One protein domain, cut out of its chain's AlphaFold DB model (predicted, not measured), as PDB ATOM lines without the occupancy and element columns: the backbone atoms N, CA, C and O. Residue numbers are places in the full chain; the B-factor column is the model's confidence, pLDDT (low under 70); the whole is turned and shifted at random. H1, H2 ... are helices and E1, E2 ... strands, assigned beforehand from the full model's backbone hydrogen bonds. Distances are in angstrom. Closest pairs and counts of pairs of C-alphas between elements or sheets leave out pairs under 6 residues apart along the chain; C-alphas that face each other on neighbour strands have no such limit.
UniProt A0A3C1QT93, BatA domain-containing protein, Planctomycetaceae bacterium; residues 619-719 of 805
ATOM      1  N   GLU A 619     291.218 368.775 216.389       74.38
ATOM      2  CA  GLU A 619     290.957 368.065 217.630       74.38
ATOM      3  C   GLU A 619     289.446 367.884 217.804       74.38
ATOM      4  O   GLU A 619     288.680 368.797 217.493       74.38
ATOM      5  N   ARG A 620     289.031 366.703 218.270       88.81
ATOM      6  CA  ARG A 620     287.628 366.402 218.551       88.81
ATOM      7  C   ARG A 620     287.411 366.279 220.045       88.81
ATOM      8  O   ARG A 620     288.249 365.704 220.746       88.81
ATOM      9  N   LEU A 621     286.278 366.782 220.511       91.12
ATOM     10  CA  LEU A 621     285.860 366.644 221.900       91.12
ATOM     11  C   LEU A 621     284.847 365.508 222.070       91.12
ATOM     12  O   LEU A 621     284.148 365.125 221.131       91.12
ATOM     13  N   VAL A 622     284.778 364.952 223.280       90.50
ATOM     14  CA  VAL A 622     283.760 363.960 223.655       90.50
ATOM     15  C   VAL A 622     282.359 364.499 223.345       90.50
ATOM     16  O   VAL A 622     282.029 365.639 223.669       90.50
ATOM     17  N   GLY A 623     281.531 363.666 222.715       83.31
ATOM     18  CA  GLY A 623     280.177 364.011 222.271       83.31
ATOM     19  C   GLY A 623     280.087 364.615 220.863       83.31
ATOM     20  O   GLY A 623     278.984 364.688 220.317       83.31
ATOM     21  N   GLU A 624     281.206 365.005 220.242       86.12
ATOM     22  CA  GLU A 624     281.209 365.468 218.850       86.12
ATOM     23  C   GLU A 624     281.089 364.298 217.857       86.12
ATOM     24  O   GLU A 624     281.749 363.269 218.029       86.12
ATOM     25  N   PRO A 625     280.307 364.452 216.770       86.38
ATOM     26  CA  PRO A 625     280.142 363.400 215.776       86.38
ATOM     27  C   PRO A 625     281.448 363.122 215.025       86.38
ATOM     28  O   PRO A 625     282.169 364.035 214.598       86.38
ATOM     29  N   VAL A 626     281.726 361.839 214.790       88.19
ATOM     30  CA  VAL A 626     282.847 361.390 213.956       88.19
ATOM     31  C   VAL A 626     282.300 361.013 212.589       88.19
ATOM     32  O   VAL A 626     281.778 359.919 212.414       88.19
ATOM     33  N   THR A 627     282.442 361.911 211.615       88.06
ATOM     34  CA  THR A 627     281.985 361.699 210.233       88.06
ATOM     35  C   THR A 627     283.175 361.512 209.295       88.06
ATOM     36  O   THR A 627     284.169 362.238 209.371       88.06
ATOM     37  N   LEU A 628     283.057 360.541 208.394       88.19
ATOM     38  CA  LEU A 628     284.044 360.169 207.392       88.19
ATOM     39  C   LEU A 628     283.403 360.206 205.999       88.19
ATOM     40  O   LEU A 628     282.383 359.557 205.754       88.19
ATOM     41  N   GLU A 629     284.035 360.945 205.086       88.31
ATOM     42  CA  GLU A 629     283.678 360.983 203.667       88.31
ATOM     43  C   GLU A 629     284.746 360.265 202.837       88.31
ATOM     44  O   GLU A 629     285.941 360.520 202.983       88.31
ATOM     45  N   LEU A 630     284.318 359.338 201.978       86.62
ATOM     46  CA  LEU A 630     285.198 358.446 201.226       86.62
ATOM     47  C   LEU A 630     284.849 358.473 199.733       86.62
ATOM     48  O   LEU A 630     283.682 358.296 199.373       86.62
ATOM     49  N   PRO A 631     285.838 358.611 198.834       86.56
ATOM     50  CA  PRO A 631     285.626 358.444 197.401       86.56
ATOM     51  C   PRO A 631     285.011 357.079 197.070       86.56
ATOM     52  O   PRO A 631     285.519 356.028 197.473       86.56
ATOM     53  N   ASN A 632     283.903 357.090 196.327       86.38
ATOM     54  CA  ASN A 632     283.114 355.883 196.075       86.38
ATOM     55  C   ASN A 632     283.721 354.924 195.035       86.38
ATOM     56  O   ASN A 632     283.260 353.793 194.892       86.38
ATOM     57  N   ASP A 633     284.744 355.378 194.314       86.31
ATOM     58  CA  ASP A 633     285.518 354.611 193.343       86.31
ATOM     59  C   ASP A 633     286.625 353.790 194.025       86.31
ATOM     60  O   ASP A 633     286.963 352.679 193.603       86.31
ATOM     61  N   THR A 634     287.155 354.325 195.123       85.88
ATOM     62  CA  THR A 634     288.312 353.799 195.842       85.88
ATOM     63  C   THR A 634     287.903 352.875 196.983       85.88
ATOM     64  O   THR A 634     288.584 351.874 197.220       85.88
ATOM     65  N   TYR A 635     286.789 353.165 197.661       89.31
ATOM     66  CA  TYR A 635     286.349 352.448 198.860       89.31
ATOM     67  C   TYR A 635     284.987 351.781 198.687       89.31
ATOM     68  O   TYR A 635     284.112 352.251 197.954       89.31
ATOM     69  N   ARG A 636     284.805 350.677 199.410       90.19
ATOM     70  CA  ARG A 636     283.510 350.016 199.573       90.19
ATOM     71  C   ARG A 636     282.727 350.659 200.729       90.19
ATOM     72  O   ARG A 636     283.341 351.290 201.588       90.19
ATOM     73  N   PRO A 637     281.388 350.529 200.755       90.81
ATOM     74  CA  PRO A 637     280.570 351.209 201.752       90.81
ATOM     75  C   PRO A 637     280.621 350.560 203.142       90.81
ATOM     76  O   PRO A 637     280.195 351.196 204.101       90.81
ATOM     77  N   GLU A 638     281.090 349.319 203.297       92.44
ATOM     78  CA  GLU A 638     281.163 348.682 204.617       92.44
ATOM     79  C   GLU A 638     282.272 349.312 205.465       92.44
ATOM     80  O   GLU A 638     283.422 349.345 205.047       92.44
ATOM     81  N   VAL A 639     281.956 349.781 206.671       91.50
ATOM     82  CA  VAL A 639     282.926 350.393 207.586       91.50
ATOM     83  C   VAL A 639     282.781 349.787 208.970       91.50
ATOM     84  O   VAL A 639     281.676 349.593 209.471       91.50
ATOM     85  N   VAL A 640     283.912 349.483 209.599       91.69
ATOM     86  CA  VAL A 640     283.959 348.974 210.968       91.69
ATOM     87  C   VAL A 640     284.635 350.011 211.849       91.69
ATOM     88  O   VAL A 640     285.826 350.264 211.695       91.69
ATOM     89  N   PHE A 641     283.893 350.593 212.780       90.56
ATOM     90  CA  PHE A 641     284.446 351.482 213.791       90.56
ATOM     91  C   PHE A 641     284.883 350.694 215.019       90.56
ATOM     92  O   PHE A 641     284.119 349.892 215.540       90.56
ATOM     93  N   GLU A 642     286.086 350.962 215.501       89.50
ATOM     94  CA  GLU A 642     286.583 350.576 216.814       89.50
ATOM     95  C   GLU A 642     286.644 351.833 217.680       89.50
ATOM     96  O   GLU A 642     287.284 352.823 217.307       89.50
ATOM     97  N   VAL A 643     285.958 351.794 218.816       90.19
ATOM     98  CA  VAL A 643     285.873 352.903 219.765       90.19
ATOM     99  C   VAL A 643     286.413 352.473 221.132       90.19
ATOM    100  O   VAL A 643     286.417 351.272 221.435       90.19
ATOM    101  N   PRO A 644     286.846 353.420 221.981       88.19
ATOM    102  CA  PRO A 644     287.201 353.126 223.363       88.19
ATOM    103  C   PRO A 644     286.046 352.447 224.113       88.19
ATOM    104  O   PRO A 644     284.875 352.693 223.829       88.19
ATOM    105  N   SER A 645     286.378 351.587 225.070       85.00
ATOM    106  CA  SER A 645     285.413 350.970 225.983       85.00
ATOM    107  C   SER A 645     285.899 351.104 227.428       85.00
ATOM    108  O   SER A 645     287.039 351.516 227.661       85.00
ATOM    109  N   ASP A 646     285.054 350.726 228.390       74.19
ATOM    110  CA  ASP A 646     285.405 350.696 229.817       74.19
ATOM    111  C   ASP A 646     286.609 349.786 230.124       74.19
ATOM    112  O   ASP A 646     287.298 349.993 231.123       74.19
ATOM    113  N   ASP A 647     286.868 348.779 229.279       74.75
ATOM    114  CA  ASP A 647     288.107 348.005 229.303       74.75
ATOM    115  C   ASP A 647     289.052 348.528 228.205       74.75
ATOM    116  O   ASP A 647     288.864 348.219 227.022       74.75
ATOM    117  N   PRO A 648     290.122 349.262 228.566       66.88
ATOM    118  CA  PRO A 648     291.072 349.801 227.597       66.88
ATOM    119  C   PRO A 648     291.745 348.735 226.721       66.88
ATOM    120  O   PRO A 648     292.310 349.070 225.680       66.88
ATOM    121  N   ALA A 649     291.731 347.461 227.136       68.50
ATOM    122  CA  ALA A 649     292.302 346.360 226.367       68.50
ATOM    123  C   ALA A 649     291.362 345.826 225.273       68.50
ATOM    124  O   ALA A 649     291.826 345.123 224.371       68.50
ATOM    125  N   VAL A 650     290.061 346.128 225.340       78.25
ATOM    126  CA  VAL A 650     289.048 345.576 224.434       78.25
ATOM    127  C   VAL A 650     288.181 346.705 223.875       78.25
ATOM    128  O   VAL A 650     287.201 347.089 224.511       78.25
ATOM    129  N   PRO A 651     288.490 347.249 222.684       82.44
ATOM    130  CA  PRO A 651     287.661 348.285 222.081       82.44
ATOM    131  C   PRO A 651     286.278 347.743 221.705       82.44
ATOM    132  O   PRO A 651     286.127 346.598 221.263       82.44
ATOM    133  N   SER A 652     285.264 348.592 221.831       87.06
ATOM    134  CA  SER A 652     283.926 348.318 221.306       87.06
ATOM    135  C   SER A 652     283.930 348.461 219.788       87.06
ATOM    136  O   SER A 652     284.641 349.299 219.237       87.06
ATOM    137  N   THR A 653     283.155 347.634 219.087       89.12
ATOM    138  CA  THR A 653     283.099 347.663 217.622       89.12
ATOM    139  C   THR A 653     281.690 347.946 217.113       89.12
ATOM    140  O   THR A 653     280.741 347.287 217.533       89.12
ATOM    141  N   TYR A 654     281.579 348.845 216.136       88.38
ATOM    142  CA  TYR A 654     280.345 349.158 215.423       88.38
ATOM    143  C   TYR A 654     280.513 348.933 213.922       88.38
ATOM    144  O   TYR A 654     281.344 349.562 213.273       88.38
ATOM    145  N   GLU A 655     279.703 348.048 213.347       90.44
ATOM    146  CA  GLU A 655     279.647 347.863 211.896       90.44
ATOM    147  C   GLU A 655     278.599 348.812 211.303       90.44
ATOM    148  O   GLU A 655     277.478 348.920 211.810       90.44
ATOM    149  N   ARG A 656     278.974 349.535 210.247       89.44
ATOM    150  CA  ARG A 656     278.137 350.520 209.555       89.44
ATOM    151  C   ARG A 656     278.256 350.353 208.047       89.44
ATOM    152  O   ARG A 656     279.253 349.860 207.528       89.44
ATOM    153  N   THR A 657     277.214 350.770 207.339       90.44
ATOM    154  CA  THR A 657     277.224 350.847 205.875       90.44
ATOM    155  C   THR A 657     277.071 352.304 205.478       90.44
ATOM    156  O   THR A 657     276.076 352.936 205.814       90.44
ATOM    157  N   ALA A 658     278.065 352.838 204.777       87.69
ATOM    158  CA  ALA A 658     278.073 354.214 204.329       87.69
ATOM    159  C   ALA A 658     276.932 354.492 203.342       87.69
ATOM    160  O   ALA A 658     276.633 353.690 202.452       87.69
ATOM    161  N   VAL A 659     276.325 355.667 203.478       89.50
ATOM    162  CA  VAL A 659     275.303 356.180 202.564       89.50
ATOM    163  C   VAL A 659     275.944 357.139 201.568       89.50
ATOM    164  O   VAL A 659     277.042 357.637 201.788       89.50
ATOM    165  N   ARG A 660     275.298 357.408 200.435       86.06
ATOM    166  CA  ARG A 660     275.808 358.429 199.506       86.06
ATOM    167  C   ARG A 660     275.535 359.816 200.075       86.06
ATOM    168  O   ARG A 660     274.427 360.065 200.542       86.06
ATOM    169  N   ALA A 661     276.522 360.707 199.990       81.75
ATOM    170  CA  ALA A 661     276.391 362.083 200.472       81.75
ATOM    171  C   ALA A 661     275.313 362.892 199.719       81.75
ATOM    172  O   ALA A 661     274.725 363.808 200.287       81.75
ATOM    173  N   ASP A 662     275.040 362.545 198.457       84.00
ATOM    174  CA  ASP A 662     273.995 363.148 197.624       84.00
ATOM    175  C   ASP A 662     273.417 362.106 196.640       84.00
ATOM    176  O   ASP A 662     273.946 361.000 196.496       84.00
ATOM    177  N   ALA A 663     272.346 362.456 195.923       79.62
ATOM    178  CA  ALA A 663     271.665 361.611 194.942       79.62
ATOM    179  C   ALA A 663     272.508 361.289 193.687       79.62
ATOM    180  O   ALA A 663     272.103 360.463 192.868       79.62
ATOM    181  N   SER A 664     273.665 361.935 193.514       81.69
ATOM    182  CA  SER A 664     274.584 361.680 192.401       81.69
ATOM    183  C   SER A 664     275.283 360.319 192.527       81.69
ATOM    184  O   SER A 664     275.815 359.962 193.578       81.69
ATOM    185  N   GLU A 665     275.389 359.576 191.420       75.81
ATOM    186  CA  GLU A 665     276.143 358.311 191.365       75.81
ATOM    187  C   GLU A 665     277.645 358.488 191.646       75.81
ATOM    188  O   GLU A 665     278.317 357.534 192.036       75.81
ATOM    189  N   GLN A 666     278.175 359.704 191.491       76.56
ATOM    190  CA  GLN A 666     279.571 360.049 191.786       76.56
ATOM    191  C   GLN A 666     279.762 360.622 193.197       76.56
ATOM    192  O   GLN A 666     280.888 360.920 193.578       76.56
ATOM    193  N   ALA A 667     278.688 360.774 193.981       82.12
ATOM    194  CA  ALA A 667     278.792 361.302 195.336       82.12
ATOM    195  C   ALA A 667     279.642 360.373 196.223       82.12
ATOM    196  O   ALA A 667     279.478 359.145 196.132       82.12
ATOM    197  N   PRO A 668     280.517 360.929 197.080       87.44
ATOM    198  CA  PRO A 668     281.299 360.140 198.018       87.44
ATOM    199  C   PRO A 668     280.384 359.381 198.985       87.44
ATOM    200  O   PRO A 668     279.238 359.767 199.246       87.44
ATOM    201  N   TRP A 669     280.903 358.279 199.507       89.12
ATOM    202  CA  TRP A 669     280.332 357.609 200.663       89.12
ATOM    203  C   TRP A 669     280.470 358.512 201.886       89.12
ATOM    204  O   TRP A 669     281.515 359.121 202.086       89.12
ATOM    205  N   LYS A 670     279.433 358.570 202.713       91.00
ATOM    206  CA  LYS A 670     279.393 359.272 203.988       91.00
ATOM    207  C   LYS A 670     278.954 358.286 205.064       91.00
ATOM    208  O   LYS A 670     277.952 357.587 204.913       91.00
ATOM    209  N   VAL A 671     279.722 358.210 206.138       90.81
ATOM    210  CA  VAL A 671     279.452 357.353 207.296       90.81
ATOM    211  C   VAL A 671     279.906 358.075 208.556       90.81
ATOM    212  O   VAL A 671     280.805 358.910 208.488       90.81
ATOM    213  N   GLY A 672     279.320 357.772 209.706       88.62
ATOM    214  CA  GLY A 672     279.780 358.364 210.950       88.62
ATOM    215  C   GLY A 672     279.219 357.699 212.193       88.62
ATOM    216  O   GLY A 672     278.368 356.817 212.097       88.62
ATOM    217  N   LEU A 673     279.734 358.143 213.335       86.56
ATOM    218  CA  LEU A 673     279.271 357.817 214.681       86.56
ATOM    219  C   LEU A 673     278.650 359.059 215.312       86.56
ATOM    220  O   LEU A 673     279.170 360.165 215.123       86.56
ATOM    221  N   ALA A 674     277.566 358.865 216.064       79.62
ATOM    222  CA  ALA A 674     276.810 359.936 216.721       79.62
ATOM    223  C   ALA A 674     276.392 361.103 215.787       79.62
ATOM    224  O   ALA A 674     276.157 362.220 216.252       79.62
ATOM    225  N   ASP A 675     276.297 360.862 214.470       80.19
ATOM    226  CA  ASP A 675     275.863 361.844 213.469       80.19
ATOM    227  C   ASP A 675     274.344 361.706 213.232       80.19
ATOM    228  O   ASP A 675     273.914 360.758 212.561       80.19
ATOM    229  N   PRO A 676     273.520 362.653 213.726       71.25
ATOM    230  CA  PRO A 676     272.062 362.561 213.640       71.25
ATOM    231  C   PRO A 676     271.544 362.648 212.198       71.25
ATOM    232  O   PRO A 676     270.395 362.297 211.933       71.25
ATOM    233  N   THR A 677     272.368 363.111 211.247       75.00
ATOM    234  CA  THR A 677     271.998 363.145 209.824       75.00
ATOM    235  C   THR A 677     272.088 361.778 209.156       75.00
ATOM    236  O   THR A 677     271.484 361.574 208.103       75.00
ATOM    237  N   LEU A 678     272.842 360.851 209.751       73.94
ATOM    238  CA  LEU A 678     273.078 359.516 209.215       73.94
ATOM    239  C   LEU A 678     272.228 358.477 209.940       73.94
ATOM    240  O   LEU A 678     271.582 357.663 209.281       73.94
ATOM    241  N   GLU A 679     272.186 358.528 211.272       65.69
ATOM    242  CA  GLU A 679     271.408 357.600 212.091       65.69
ATOM    243  C   GLU A 679     270.870 358.288 213.353       65.69
ATOM    244  O   GLU A 679     271.573 359.028 214.038       65.69
ATOM    245  N   ALA A 680     269.614 357.994 213.704       56.03
ATOM    246  CA  ALA A 680     269.061 358.335 215.010       56.03
ATOM    247  C   ALA A 680     269.517 357.281 216.034       56.03
ATOM    248  O   ALA A 680     268.781 356.340 216.334       56.03
ATOM    249  N   SER A 681     270.752 357.401 216.523       56.34
ATOM    250  CA  SER A 681     271.266 356.570 217.618       56.34
ATOM    251  C   SER A 681     271.098 357.303 218.946       56.34
ATOM    252  O   SER A 681     271.510 358.453 219.074       56.34
ATOM    253  N   ALA A 682     270.466 356.647 219.923       47.94
ATOM    254  CA  ALA A 682     270.376 357.131 221.304       47.94
ATOM    255  C   ALA A 682     271.612 356.742 222.140       47.94
ATOM    256  O   ALA A 682     271.750 357.200 223.274       47.94
ATOM    257  N   ASP A 683     272.484 355.891 221.588       55.88
ATOM    258  CA  ASP A 683     273.724 355.484 222.233       55.88
ATOM    259  C   ASP A 683     274.792 356.553 221.992       55.88
ATOM    260  O   ASP A 683     275.019 357.007 220.870       55.88
ATOM    261  N   ASP A 684     275.461 356.964 223.066       66.06
ATOM    262  CA  ASP A 684     276.500 357.987 223.021       66.06
ATOM    263  C   ASP A 684     277.823 357.350 222.552       66.06
ATOM    264  O   ASP A 684     278.746 357.095 223.323       66.06
ATOM    265  N   GLU A 685     277.883 357.005 221.262       79.56
ATOM    266  CA  GLU A 685     278.993 356.286 220.608       79.56
ATOM    267  C   GLU A 685     280.337 357.034 220.718       79.56
ATOM    268  O   GLU A 685     281.410 356.432 220.652       79.56
ATOM    269  N   THR A 686     280.280 358.350 220.925       86.12
ATOM    270  CA  THR A 686     281.425 359.254 221.093       86.12
ATOM    271  C   THR A 686     281.566 359.775 222.532       86.12
ATOM    272  O   THR A 686     282.115 360.855 222.734       86.12
ATOM    273  N   SER A 687     281.044 359.040 223.525       83.00
ATOM    274  CA  SER A 687     281.012 359.435 224.950       83.00
ATOM    275  C   SER A 687     282.312 359.243 225.722       83.00
ATOM    276  O   SER A 687     282.436 359.769 226.829       83.00
ATOM    277  N   LEU A 688     283.265 358.488 225.173       88.62
ATOM    278  CA  LEU A 688     284.514 358.153 225.847       88.62
ATOM    279  C   LEU A 688     285.704 358.812 225.141       88.62
ATOM    280  O   LEU A 688     285.776 358.806 223.911       88.62
ATOM    281  N   PRO A 689     286.672 359.364 225.886       90.69
ATOM    282  CA  PRO A 689     287.894 359.881 225.309       90.69
ATOM    283  C   PRO A 689     288.787 358.720 224.874       90.69
ATOM    284  O   PRO A 689     288.821 357.649 225.483       90.69
ATOM    285  N   GLY A 690     289.566 358.945 223.826       89.75
ATOM    286  CA  GLY A 690     290.512 357.970 223.317       89.75
ATOM    287  C   GLY A 690     290.622 357.987 221.807       89.75
ATOM    288  O   GLY A 690     290.360 358.985 221.133       89.75
ATOM    289  N   LEU A 691     291.067 356.854 221.278       88.38
ATOM    290  CA  LEU A 691     291.309 356.677 219.858       88.38
ATOM    291  C   LEU A 691     290.119 355.996 219.198       88.38
ATOM    292  O   LEU A 691     289.738 354.887 219.565       88.38
ATOM    293  N   TYR A 692     289.593 356.656 218.179       90.50
ATOM    294  CA  TYR A 692     288.526 356.153 217.328       90.50
ATOM    295  C   TYR A 692     289.140 355.717 216.007       90.50
ATOM    296  O   TYR A 692     289.811 356.522 215.359       90.50
ATOM    297  N   THR A 693     288.925 354.466 215.602       88.81
ATOM    298  CA  THR A 693     289.457 353.918 214.346       88.81
ATOM    299  C   THR A 693     288.322 353.451 213.444       88.81
ATOM    300  O   THR A 693     287.534 352.612 213.846       88.81
ATOM    301  N   ALA A 694     288.252 353.939 212.208       90.31
ATOM    302  CA  ALA A 694     287.385 353.404 211.166       90.31
ATOM    303  C   ALA A 694     288.199 352.559 210.187       90.31
ATOM    304  O   ALA A 694     289.102 353.058 209.514       90.31
ATOM    305  N   TRP A 695     287.855 351.285 210.090       88.75
ATOM    306  CA  TRP A 695     288.423 350.337 209.148       88.75
ATOM    307  C   TRP A 695     287.556 350.265 207.901       88.75
ATOM    308  O   TRP A 695     286.390 349.870 207.963       88.75
ATOM    309  N   VAL A 696     288.144 350.639 206.770       89.69
ATOM    310  CA  VAL A 696     287.444 350.783 205.496       89.69
ATOM    311  C   VAL A 696     288.105 349.879 204.450       89.69
ATOM    312  O   VAL A 696     289.286 350.055 204.152       89.69
ATOM    313  N   PRO A 697     287.382 348.923 203.850       89.62
ATOM    314  CA  PRO A 697     287.884 348.121 202.752       89.62
ATOM    315  C   PRO A 697     287.949 348.947 201.462       89.62
ATOM    316  O   PRO A 697     286.962 349.518 200.994       89.62
ATOM    317  N   ARG A 698     289.122 348.956 200.835       87.75
ATOM    318  CA  ARG A 698     289.340 349.477 199.485       87.75
ATOM    319  C   ARG A 698     288.749 348.531 198.441       87.75
ATOM    320  O   ARG A 698     288.671 347.312 198.618       87.75
ATOM    321  N   SER A 699     288.412 349.078 197.278       86.06
ATOM    322  CA  SER A 699     287.983 348.323 196.096       86.06
ATOM    323  C   SER A 699     289.025 347.283 195.652       86.06
ATOM    324  O   SER A 699     288.647 346.237 195.120       86.06
ATOM    325  N   SER A 700     290.317 347.524 195.932       83.69
ATOM    326  CA  SER A 700     291.437 346.602 195.679       83.69
ATOM    327  C   SER A 700     291.443 345.352 196.569       83.69
ATOM    328  O   SER A 700     292.110 344.378 196.225       83.69
ATOM    329  N   GLY A 701     290.693 345.350 197.679       80.06
ATOM    330  CA  GLY A 701     290.623 344.252 198.650       80.06
ATOM    331  C   GLY A 701     291.481 344.434 199.907       80.06
ATOM    332  O   GLY A 701     291.365 343.623 200.821       80.06
ATOM    333  N   GLU A 702     292.307 345.480 199.978       83.00
ATOM    334  CA  GLU A 702     293.036 345.880 201.194       83.00
ATOM    335  C   GLU A 702     292.153 346.756 202.092       83.00
ATOM    336  O   GLU A 702     291.277 347.450 201.584       83.00
ATOM    337  N   SER A 703     292.380 346.759 203.406       81.31
ATOM    338  CA  SER A 703     291.701 347.676 204.333       81.31
ATOM    339  C   SER A 703     292.603 348.845 204.707       81.31
ATOM    340  O   SER A 703     293.818 348.697 204.812       81.31
ATOM    341  N   GLU A 704     291.998 350.003 204.938       83.69
ATOM    342  CA  GLU A 704     292.659 351.208 205.423       83.69
ATOM    343  C   GLU A 704     292.023 351.680 206.726       83.69
ATOM    344  O   GLU A 704     290.806 351.609 206.898       83.69
ATOM    345  N   ALA A 705     292.856 352.166 207.645       83.69
ATOM    346  CA  ALA A 705     292.423 352.684 208.933       83.69
ATOM    347  C   ALA A 705     292.430 354.221 208.940       83.69
ATOM    348  O   ALA A 705     293.474 354.863 208.767       83.69
ATOM    349  N   PHE A 706     291.279 354.829 209.212       86.25
ATOM    350  CA  PHE A 706     291.127 356.250 209.529       86.25
ATOM    351  C   PHE A 706     291.040 356.412 211.040       86.25
ATOM    352  O   PHE A 706     290.373 355.618 211.690       86.25
ATOM    353  N   ARG A 707     291.750 357.385 211.615       85.75
ATOM    354  CA  ARG A 707     291.855 357.526 213.070       85.75
ATOM    355  C   ARG A 707     291.650 358.954 213.515       85.75
ATOM    356  O   ARG A 707     292.129 359.864 212.846       85.75
ATOM    357  N   TRP A 708     291.011 359.101 214.667       89.62
ATOM    358  CA  TRP A 708     290.799 360.374 215.342       89.62
ATOM    359  C   TRP A 708     291.122 360.240 216.827       89.62
ATOM    360  O   TRP A 708     290.885 359.193 217.431       89.62
ATOM    361  N   ALA A 709     291.652 361.316 217.401       90.88
ATOM    362  CA  ALA A 709     291.731 361.496 218.842       90.88
ATOM    363  C   ALA A 709     290.490 362.267 219.303       90.88
ATOM    364  O   ALA A 709     290.225 363.356 218.795       90.88
ATOM    365  N   VAL A 710     289.749 361.687 220.245       92.38
ATOM    366  CA  VAL A 710     288.632 362.332 220.939       92.38
ATOM    367  C   VAL A 710     289.081 362.588 222.374       92.38
ATOM    368  O   VAL A 710     289.478 361.655 223.071       92.38
ATOM    369  N   ASN A 711     289.072 363.846 222.805       93.62
ATOM    370  CA  ASN A 711     289.563 364.270 224.118       93.62
ATOM    371  C   ASN A 711     288.449 364.904 224.955       93.62
ATOM    372  O   ASN A 711     287.434 365.359 224.433       93.62
ATOM    373  N   VAL A 712     288.648 364.966 226.268       93.50
ATOM    374  CA  VAL A 712     287.764 365.725 227.160       93.50
ATOM    375  C   VAL A 712     287.940 367.239 226.962       93.50
ATOM    376  O   VAL A 712     289.024 367.709 226.584       93.50
ATOM    377  N   ASP A 713     286.877 368.016 227.202       92.50
ATOM    378  CA  ASP A 713     286.934 369.485 227.161       92.50
ATOM    379  C   ASP A 713     287.802 370.000 228.322       92.50
ATOM    380  O   ASP A 713     287.391 369.886 229.474       92.50
ATOM    381  N   PRO A 714     288.964 370.628 228.065       90.50
ATOM    382  CA  PRO A 714     289.850 371.086 229.133       90.50
ATOM    383  C   PRO A 714     289.210 372.135 230.053       90.50
ATOM    384  O   PRO A 714     289.656 372.309 231.184       90.50
ATOM    385  N   ALA A 715     288.150 372.825 229.619       88.50
ATOM    386  CA  ALA A 715     287.454 373.787 230.470       88.50
ATOM    387  C   ALA A 715     286.760 373.130 231.677       88.50
ATOM    388  O   ALA A 715     286.465 373.816 232.656       88.50
ATOM    389  N   GLU A 716     286.491 371.824 231.624       89.12
ATOM    390  CA  GLU A 716     285.915 371.071 232.740       89.12
ATOM    391  C   GLU A 716     286.891 370.895 233.918       89.12
ATOM    392  O   GLU A 716     286.453 370.774 235.065       89.12
ATOM    393  N   GLY A 717     288.202 370.981 233.657       89.44
ATOM    394  CA  GLY A 717     289.249 370.976 234.684       89.44
ATOM    395  C   GLY A 717     289.210 372.198 235.611       89.44
ATOM    396  O   GLY A 717     289.875 372.225 236.650       89.44
ATOM    397  N   ASN A 718     288.405 373.217 235.288       90.12
ATOM    398  CA  ASN A 718     288.175 374.359 236.160       90.12
ATOM    399  C   ASN A 718     287.140 374.043 237.251       90.12
ATOM    400  O   ASN A 718     285.953 374.349 237.128       90.12
ATOM    401  N   LEU A 719     287.622 373.512 238.373       90.12
ATOM    402  CA  LEU A 719     286.809 373.135 239.535       90.12
ATOM    403  C   LEU A 719     286.331 374.328 240.390       90.12
ATOM    404  O   LEU A 719     285.885 374.154 241.526       90.12
TER     405      LEU A 719
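What this domain is: This is residues 619 to 719 of the 805 residues of the protein "BatA domain-containing protein" of Planctomycetaceae bacterium (UniProt A0A3C1QT93). The domain is a small sandwich in which the two-stranded sheet of E1 and E4 covers part of one face of a strongly twisted four-stranded sheet, while the short helix H1 makes a tail beyond the end of E6. The printed part has 101 residues, with named elements in the order E1 E2 E3 E4 E5 E6 H1; the larger sheet runs E3 E2 E5 E6, and both sheets are antiparallel. The class is mostly strand, with under half of the residues in named elements. The whole is compact, with a radius of gyration of the C-alphas of 14.7 A, and spans 51 by 29 by 23 A.

How they stand to each other: E1, residues 626 to 630, is antiparallel to E4, residues 669 to 673, with N 628 and O 671 2.8 A apart. E2, residues 638 to 643, and E3, residues 652 to 657, form a hairpin, with N 641 and O 654 2.8 A apart. E5, residues 690 to 697, is antiparallel to E2, with N 642 and O 693 2.7 A apart, and forms a hairpin with E6, residues 703 to 711, where N 694 and O 706 are 2.8 A apart. The two sheets form a sandwich, face to face, 9.5 A centre to centre where they face each other. The closest C-alphas of E3 and E4 are those of Thr 657 and Val 671, 7.0 A apart. H1, residues 714 to 717, is not on the larger sheet; it is too short for an O i to N i+4 pair, and its one O i to N i+3 pair is within range.

Where its parts are: E1 begins at C-alpha 626 (282.847, 361.390, 213.956). E5 is 23.0 A long and E6 25.9 A. H1 ends at C-alpha 717 (289.249, 370.976, 234.684).

The domain as a whole: The C-alphas farthest apart, Glu 665 and Leu 719, are 51.5 A apart. The printed part has no cut; the links E3 to E4 and E4 to E5 are long. Residues 648 to 649 and 679 to 684 are under 70 in pLDDT.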